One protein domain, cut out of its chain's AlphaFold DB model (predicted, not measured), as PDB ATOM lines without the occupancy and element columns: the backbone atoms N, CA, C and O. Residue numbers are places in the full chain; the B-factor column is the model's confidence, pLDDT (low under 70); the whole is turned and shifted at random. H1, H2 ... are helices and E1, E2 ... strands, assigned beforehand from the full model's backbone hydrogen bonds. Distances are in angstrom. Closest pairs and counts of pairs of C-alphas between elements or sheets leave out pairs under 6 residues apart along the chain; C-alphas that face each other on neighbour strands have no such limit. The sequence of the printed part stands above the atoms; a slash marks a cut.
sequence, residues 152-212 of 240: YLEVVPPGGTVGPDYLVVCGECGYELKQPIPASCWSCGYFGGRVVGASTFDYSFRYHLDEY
ATOM      1  N   TYR A 152      45.244  43.132   1.001       51.72
ATOM      2  CA  TYR A 152      44.270  42.452   1.862       51.72
ATOM      3  C   TYR A 152      44.782  41.147   2.476       51.72
ATOM      4  O   TYR A 152      44.141  40.640   3.388       51.72
ATOM      5  N   LEU A 153      45.917  40.604   2.017       60.56
ATOM      6  CA  LEU A 153      46.621  39.561   2.771       60.56
ATOM      7  C   LEU A 153      47.362  40.169   3.971       60.56
ATOM      8  O   LEU A 153      47.530  39.506   4.990       60.56
ATOM      9  N   GLU A 154      47.775  41.434   3.874       63.31
ATOM     10  CA  GLU A 154      48.507  42.122   4.940       63.31
ATOM     11  C   GLU A 154      47.567  42.671   6.021       63.31
ATOM     12  O   GLU A 154      47.876  42.536   7.204       63.31
ATOM     13  N   VAL A 155      46.416  43.247   5.640       72.44
ATOM     14  CA  VAL A 155      45.441  43.797   6.596       72.44
ATOM     15  C   VAL A 155      43.999  43.559   6.139       72.44
ATOM     16  O   VAL A 155      43.546  44.104   5.130       72.44
ATOM     17  N   VAL A 156      43.244  42.805   6.935       74.81
ATOM     18  CA  VAL A 156      41.794  42.643   6.812       74.81
ATOM     19  C   VAL A 156      41.095  43.495   7.875       74.81
ATOM     20  O   VAL A 156      41.437  43.399   9.061       74.81
ATOM     21  N   PRO A 157      40.119  44.333   7.480       73.31
ATOM     22  CA  PRO A 157      39.366  45.147   8.423       73.31
ATOM     23  C   PRO A 157      38.424  44.292   9.291       73.31
ATOM     24  O   PRO A 157      38.014  43.203   8.875       73.31
ATOM     25  N   PRO A 158      38.010  44.794  10.469       78.75
ATOM     26  CA  PRO A 158      36.979  44.145  11.271       78.75
ATOM     27  C   PRO A 158      35.674  43.940  10.514       78.75
ATOM     28  O   PRO A 158      35.290  44.752   9.670       78.75
ATOM     29  N   GLY A 159      34.984  42.848  10.827       76.62
ATOM     30  CA  GLY A 159      33.791  42.409  10.108       76.62
ATOM     31  C   GLY A 159      34.084  41.789   8.738       76.62
ATOM     32  O   GLY A 159      33.168  41.255   8.116       76.62
ATOM     33  N   GLY A 160      35.338  41.818   8.275       76.12
ATOM     34  CA  GLY A 160      35.764  41.109   7.078       76.12
ATOM     35  C   GLY A 160      35.737  39.593   7.269       76.12
ATOM     36  O   GLY A 160      35.947  39.076   8.369       76.12
ATOM     37  N   THR A 161      35.500  38.883   6.173       76.12
ATOM     38  CA  THR A 161      35.646  37.430   6.063       76.12
ATOM     39  C   THR A 161      36.646  37.119   4.955       76.12
ATOM     40  O   THR A 161      36.760  37.865   3.979       76.12
ATOM     41  N   VAL A 162      37.403  36.039   5.119       76.94
ATOM     42  CA  VAL A 162      38.280  35.507   4.067       76.94
ATOM     43  C   VAL A 162      37.727  34.162   3.613       76.94
ATOM     44  O   VAL A 162      36.898  33.556   4.288       76.94
ATOM     45  N   GLY A 163      38.155  33.707   2.437       73.38
ATOM     46  CA  GLY A 163      37.725  32.412   1.923       73.38
ATOM     47  C   GLY A 163      38.170  31.234   2.794       73.38
ATOM     48  O   GLY A 163      39.072  31.389   3.617       73.38
ATOM     49  N   PRO A 164      37.573  30.048   2.593       71.25
ATOM     50  CA  PRO A 164      37.801  28.866   3.430       71.25
ATOM     51  C   PRO A 164      39.254  28.368   3.418       71.25
ATOM     52  O   PRO A 164      39.688  27.734   4.373       71.25
ATOM     53  N   ASP A 165      40.021  28.692   2.376       71.19
ATOM     54  CA  ASP A 165      41.433  28.309   2.246       71.19
ATOM     55  C   ASP A 165      42.387  29.216   3.042       71.19
ATOM     56  O   ASP A 165      43.612  29.064   2.978       71.19
ATOM     57  N   TYR A 166      41.842  30.184   3.778       76.25
ATOM     58  CA  TYR A 166      42.598  31.210   4.471       76.25
ATOM     59  C   TYR A 166      42.171  31.345   5.932       76.25
ATOM     60  O   TYR A 166      40.988  31.363   6.274       76.25
ATOM     61  N   LEU A 167      43.167  31.514   6.792       80.31
ATOM     62  CA  LEU A 167      42.997  31.857   8.195       80.31
ATOM     63  C   LEU A 167      43.300  33.339   8.391       80.31
ATOM     64  O   LEU A 167      44.100  33.930   7.661       80.31
ATOM     65  N   VAL A 168      42.675  33.937   9.398       83.00
ATOM     66  CA  VAL A 168      43.010  35.291   9.834       83.00
ATOM     67  C   VAL A 168      43.754  35.174  11.146       83.00
ATOM     68  O   VAL A 168      43.278  34.525  12.071       83.00
ATOM     69  N   VAL A 169      44.901  35.828  11.246       84.94
ATOM     70  CA  VAL A 169      45.670  35.900  12.485       84.94
ATOM     71  C   VAL A 169      45.945  37.346  12.857       84.94
ATOM     72  O   VAL A 169      45.945  38.238  12.010       84.94
ATOM     73  N   CYS A 170      46.196  37.605  14.130       84.12
ATOM     74  CA  CYS A 170      46.616  38.917  14.584       84.12
ATOM     75  C   CYS A 170      47.967  39.300  13.952       84.12
ATOM     76  O   CYS A 170      48.895  38.490  13.906       84.12
ATOM     77  N   GLY A 171      48.083  40.545  13.485       78.06
ATOM     78  CA  GLY A 171      49.327  41.073  12.921       78.06
ATOM     79  C   GLY A 171      50.465  41.179  13.941       78.06
ATOM     80  O   GLY A 171      51.618  40.994  13.560       78.06
ATOM     81  N   GLU A 172      50.134  41.415  15.216       80.25
ATOM     82  CA  GLU A 172      51.106  41.544  16.308       80.25
ATOM     83  C   GLU A 172      51.383  40.217  17.014       80.25
ATOM     84  O   GLU A 172      52.507  39.727  16.971       80.25
ATOM     85  N   CYS A 173      50.375  39.609  17.651       78.62
ATOM     86  CA  CYS A 173      50.594  38.415  18.474       78.62
ATOM     87  C   CYS A 173      50.454  37.087  17.715       78.62
ATOM     88  O   CYS A 173      50.686  36.031  18.291       78.62
ATOM     89  N   GLY A 174      50.048  37.108  16.440       79.44
ATOM     90  CA  GLY A 174      49.879  35.891  15.636       79.44
ATOM     91  C   GLY A 174      48.691  35.005  16.029       79.44
ATOM     92  O   GLY A 174      48.513  33.953  15.424       79.44
ATOM     93  N   TYR A 175      47.865  35.420  16.994       80.88
ATOM     94  CA  TYR A 175      46.704  34.655  17.455       80.88
ATOM     95  C   TYR A 175      45.635  34.508  16.365       80.88
ATOM     96  O   TYR A 175      45.319  35.484  15.682       80.88
ATOM     97  N   GLU A 176      45.046  33.319  16.226       83.75
ATOM     98  CA  GLU A 176      43.982  33.047  15.253       83.75
ATOM     99  C   GLU A 176      42.709  33.833  15.600       83.75
ATOM    100  O   GLU A 176      42.120  33.699  16.674       83.75
ATOM    101  N   LEU A 177      42.266  34.678  14.675       84.19
ATOM    102  CA  LEU A 177      41.039  35.445  14.811       84.19
ATOM    103  C   LEU A 177      39.892  34.664  14.173       84.19
ATOM    104  O   LEU A 177      39.896  34.393  12.970       84.19
ATOM    105  N   LYS A 178      38.875  34.341  14.980       83.56
ATOM    106  CA  LYS A 178      37.628  33.758  14.477       83.56
ATOM    107  C   LYS A 178      36.968  34.726  13.499       83.56
ATOM    108  O   LYS A 178      36.955  35.933  13.728       83.56
ATOM    109  N   GLN A 179      36.420  34.181  12.420       81.50
ATOM    110  CA  GLN A 179      35.674  34.951  11.432       81.50
ATOM    111  C   GLN A 179      34.184  34.997  11.809       81.50
ATOM    112  O   GLN A 179      33.657  33.978  12.263       81.50
ATOM    113  N   PRO A 180      33.483  36.127  11.605       82.12
ATOM    114  CA  PRO A 180      33.979  37.399  11.068       82.12
ATOM    115  C   PRO A 180      34.954  38.093  12.026       82.12
ATOM    116  O   PRO A 180      34.827  37.971  13.242       82.12
ATOM    117  N   ILE A 181      35.931  38.811  11.467       81.88
ATOM    118  CA  ILE A 181      37.057  39.347  12.244       81.88
ATOM    119  C   ILE A 181      36.552  40.302  13.334       81.88
ATOM    120  O   ILE A 181      35.814  41.244  13.016       81.88
ATOM    121  N   PRO A 182      36.955  40.111  14.603       78.56
ATOM    122  CA  PRO A 182      36.551  40.992  15.689       78.56
ATOM    123  C   PRO A 182      37.140  42.401  15.522       78.56
ATOM    124  O   PRO A 182      38.145  42.602  14.845       78.56
ATOM    125  N   ALA A 183      36.531  43.395  16.177       81.06
ATOM    126  CA  ALA A 183      37.035  44.774  16.184       81.06
ATOM    127  C   ALA A 183      38.486  44.870  16.684       81.06
ATOM    128  O   ALA A 183      39.252  45.695  16.202       81.06
ATOM    129  N   SER A 184      38.867  44.007  17.622       84.00
ATOM    130  CA  SER A 184      40.226  43.899  18.139       84.00
ATOM    131  C   SER A 184      40.575  42.445  18.441       84.00
ATOM    132  O   SER A 184      39.700  41.608  18.685       84.00
ATOM    133  N   CYS A 185      41.867  42.133  18.410       83.88
ATOM    134  CA  CYS A 185      42.382  40.850  18.857       83.88
ATOM    135  C   CYS A 185      42.136  40.691  20.359       83.88
ATOM    136  O   CYS A 185      42.560  41.529  21.147       83.88
ATOM    137  N   TRP A 186      41.512  39.587  20.768       81.00
ATOM    138  CA  TRP A 186      41.226  39.341  22.182       81.00
ATOM    139  C   TRP A 186      42.492  39.163  23.037       81.00
ATOM    140  O   TRP A 186      42.490  39.503  24.214       81.00
ATOM    141  N   SER A 187      43.584  38.681  22.437       81.75
ATOM    142  CA  SER A 187      44.846  38.435  23.139       81.75
ATOM    143  C   SER A 187      45.662  39.711  23.398       81.75
ATOM    144  O   SER A 187      46.234  39.846  24.474       81.75
ATOM    145  N   CYS A 188      45.722  40.653  22.447       82.38
ATOM    146  CA  CYS A 188      46.601  41.834  22.549       82.38
ATOM    147  C   CYS A 188      45.911  43.188  22.307       82.38
ATOM    148  O   CYS A 188      46.543  44.230  22.444       82.38
ATOM    149  N   GLY A 189      44.635  43.208  21.921       82.81
ATOM    150  CA  GLY A 189      43.900  44.434  21.598       82.81
ATOM    151  C   GLY A 189      44.215  45.041  20.224       82.81
ATOM    152  O   GLY A 189      43.579  46.027  19.851       82.81
ATOM    153  N   TYR A 190      45.140  44.464  19.447       82.94
ATOM    154  CA  TYR A 190      45.492  44.967  18.115       82.94
ATOM    155  C   TYR A 190      44.290  44.979  17.163       82.94
ATOM    156  O   TYR A 190      43.481  44.047  17.145       82.94
ATOM    157  N   PHE A 191      44.179  46.033  16.356       81.50
ATOM    158  CA  PHE A 191      43.050  46.242  15.457       81.50
ATOM    159  C   PHE A 191      43.280  45.574  14.095       81.50
ATOM    160  O   PHE A 191      44.253  45.867  13.401       81.50
ATOM    161  N   GLY A 192      42.336  44.728  13.681       74.62
ATOM    162  CA  GLY A 192      42.406  43.990  12.418       74.62
ATOM    163  C   GLY A 192      43.284  42.736  12.478       74.62
ATOM    164  O   GLY A 192      43.796  42.340  13.528       74.62
ATOM    165  N   GLY A 193      43.432  42.081  11.329       82.75
ATOM    166  CA  GLY A 193      44.212  40.850  11.199       82.75
ATOM    167  C   GLY A 193      44.916  40.747   9.855       82.75
ATOM    168  O   GLY A 193      44.595  41.478   8.926       82.75
ATOM    169  N   ARG A 194      45.874  39.833   9.750       80.94
ATOM    170  CA  ARG A 194      46.535  39.445   8.502       80.94
ATOM    171  C   ARG A 194      46.019  38.085   8.054       80.94
ATOM    172  O   ARG A 194      45.640  37.258   8.884       80.94
ATOM    173  N   VAL A 195      46.029  37.842   6.755       82.06
ATOM    174  CA  VAL A 195      45.574  36.579   6.174       82.06
ATOM    175  C   VAL A 195      46.759  35.661   5.957       82.06
ATOM    176  O   VAL A 195      47.789  36.076   5.428       82.06
ATOM    177  N   VAL A 196      46.594  34.398   6.323       76.88
ATOM    178  CA  VAL A 196      47.586  33.350   6.092       76.88
ATOM    179  C   VAL A 196      46.903  32.198   5.367       76.88
ATOM    180  O   VAL A 196      45.750  31.878   5.652       76.88
ATOM    181  N   GLY A 197      47.585  31.586   4.398       72.81
ATOM    182  CA  GLY A 197      47.065  30.394   3.729       72.81
ATOM    183  C   GLY A 197      46.953  29.242   4.725       72.81
ATOM    184  O   GLY A 197      47.929  28.931   5.412       72.81
ATOM    185  N   ALA A 198      45.791  28.594   4.793       67.69
ATOM    186  CA  ALA A 198      45.539  27.501   5.734       67.69
ATOM    187  C   ALA A 198      46.486  26.305   5.512       67.69
ATOM    188  O   ALA A 198      46.821  25.602   6.458       67.69
ATOM    189  N   SER A 199      46.976  26.110   4.281       64.94
ATOM    190  CA  SER A 199      47.961  25.076   3.928       64.94
ATOM    191  C   SER A 199      49.374  25.350   4.453       64.94
ATOM    192  O   SER A 199      50.172  24.427   4.578       64.94
ATOM    193  N   THR A 200      49.690  26.613   4.742       59.41
ATOM    194  CA  THR A 200      50.992  27.045   5.278       59.41
ATOM    195  C   THR A 200      50.968  27.256   6.786       59.41
ATOM    196  O   THR A 200      52.006  27.538   7.380       59.41
ATOM    197  N   PHE A 201      49.788  27.165   7.402       56.81
ATOM    198  CA  PHE A 201      49.634  27.390   8.826       56.81
ATOM    199  C   PHE A 201      49.910  26.095   9.582       56.81
ATOM    200  O   PHE A 201      49.176  25.116   9.466       56.81
ATOM    201  N   ASP A 202      50.997  26.096  10.345       53.19
ATOM    202  CA  ASP A 202      51.345  24.981  11.209       53.19
ATOM    203  C   ASP A 202      50.425  24.972  12.440       53.19
ATOM    204  O   ASP A 202      50.542  25.801  13.346       53.19
ATOM    205  N   TYR A 203      49.491  24.018  12.471       54.84
ATOM    206  CA  TYR A 203      48.549  23.828  13.577       54.84
ATOM    207  C   TYR A 203      49.228  23.413  14.890       54.84
ATOM    208  O   TYR A 203      48.577  23.427  15.936       54.84
ATOM    209  N   SER A 204      50.527  23.102  14.881       50.44
ATOM    210  CA  SER A 204      51.301  22.805  16.092       50.44
ATOM    211  C   SER A 204      51.298  23.973  17.092       50.44
ATOM    212  O   SER A 204      51.330  23.751  18.300       50.44
ATOM    213  N   PHE A 205      51.155  25.221  16.622       46.66
ATOM    214  CA  PHE A 205      51.011  26.400  17.492       46.66
ATOM    215  C   PHE A 205      49.677  26.461  18.246       46.66
ATOM    216  O   PHE A 205      49.579  27.144  19.264       46.66
ATOM    217  N   ARG A 206      48.653  25.746  17.771       47.34
ATOM    218  CA  ARG A 206      47.325  25.714  18.390       47.34
ATOM    219  C   ARG A 206      47.351  24.945  19.715       47.34
ATOM    220  O   ARG A 206      46.744  25.372  20.688       47.34
ATOM    221  N   TYR A 207      48.165  23.892  19.786       41.06
ATOM    222  CA  TYR A 207      48.294  23.053  20.978       41.06
ATOM    223  C   TYR A 207      49.153  23.664  22.090       41.06
ATOM    224  O   TYR A 207      48.970  23.314  23.250       41.06
ATOM    225  N   HIS A 208      50.040  24.616  21.784       43.06
ATOM    226  CA  HIS A 208      50.841  25.277  22.823       43.06
ATOM    227  C   HIS A 208      50.098  26.374  23.597       43.06
ATOM    228  O   HIS A 208      50.578  26.799  24.646       43.06
ATOM    229  N   LEU A 209      48.935  26.826  23.116       44.06
ATOM    230  CA  LEU A 209      48.099  27.797  23.831       44.06
ATOM    231  C   LEU A 209      46.915  27.141  24.554       44.06
ATOM    232  O   LEU A 209      46.522  27.632  25.612       44.06
ATOM    233  N   ASP A 210      46.403  26.016  24.043       43.84
ATOM    234  CA  ASP A 210      45.316  25.268  24.693       43.84
ATOM    235  C   ASP A 210      45.759  24.609  26.017       43.84
ATOM    236  O   ASP A 210      44.938  24.432  26.912       43.84
ATOM    237  N   GLU A 211      47.053  24.319  26.215       42.75
ATOM    238  CA  GLU A 211      47.557  23.771  27.491       42.75
ATOM    239  C   GLU A 211      47.533  24.773  28.665       42.75
ATOM    240  O   GLU A 211      47.685  24.361  29.816       42.75
ATOM    241  N   TYR A 212      47.300  26.071  28.417       41.38
ATOM    242  CA  TYR A 212      47.290  27.106  29.464       41.38
ATOM    243  C   TYR A 212      45.950  27.819  29.679       41.38
ATOM    244  O   TYR A 212      45.875  28.679  30.561       41.38
TER     245      TYR A 212
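This is residues 152 to 212 of the 240 residues of an uncharacterized protein of Rosa chinensis (UniProt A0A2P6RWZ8). The domain has little regular structure: long loops gather about a small two-stranded hairpin, E1 and E2, and a short helix, H1, is set off at one end. The printed part has 61 residues, with E1, E2 and H1 in that order; the sheet, E1 - E2, is antiparallel. The class is mixed, with 15 residues in named elements. The whole is compact, with a radius of gyration of the C-alphas of 11.0 A and spans of 29 by 26 by 16 A.

E1, residues 166 to 169, and E2, residues 194 to 197, form a hairpin at 143 degrees. N 167 and O 196, 2.8 A apart, are within hydrogen-bond range. H1, residues 204 to 210, is apart from E1. In H1, 1 of 3 O i to N i+4 pairs and 1 of 4 O i to N i+3 pairs are within range.

E1 begins at C-alpha 166 (42.598, 31.210, 4.471) and spans 9.8 A. E2 spans 10.2 A. H1 spans 10.8 A and ends at C-alpha 210 (45.316, 25.268, 24.693).

The farthest C-alphas, of Tyr 152 and Glu 211, are 31.9 A apart. The printed part has no cut. The E1 to E2 link, 24 residues, is long. In this model, pLDDT is under 70 at residues 152 to 154 and 198 to 212.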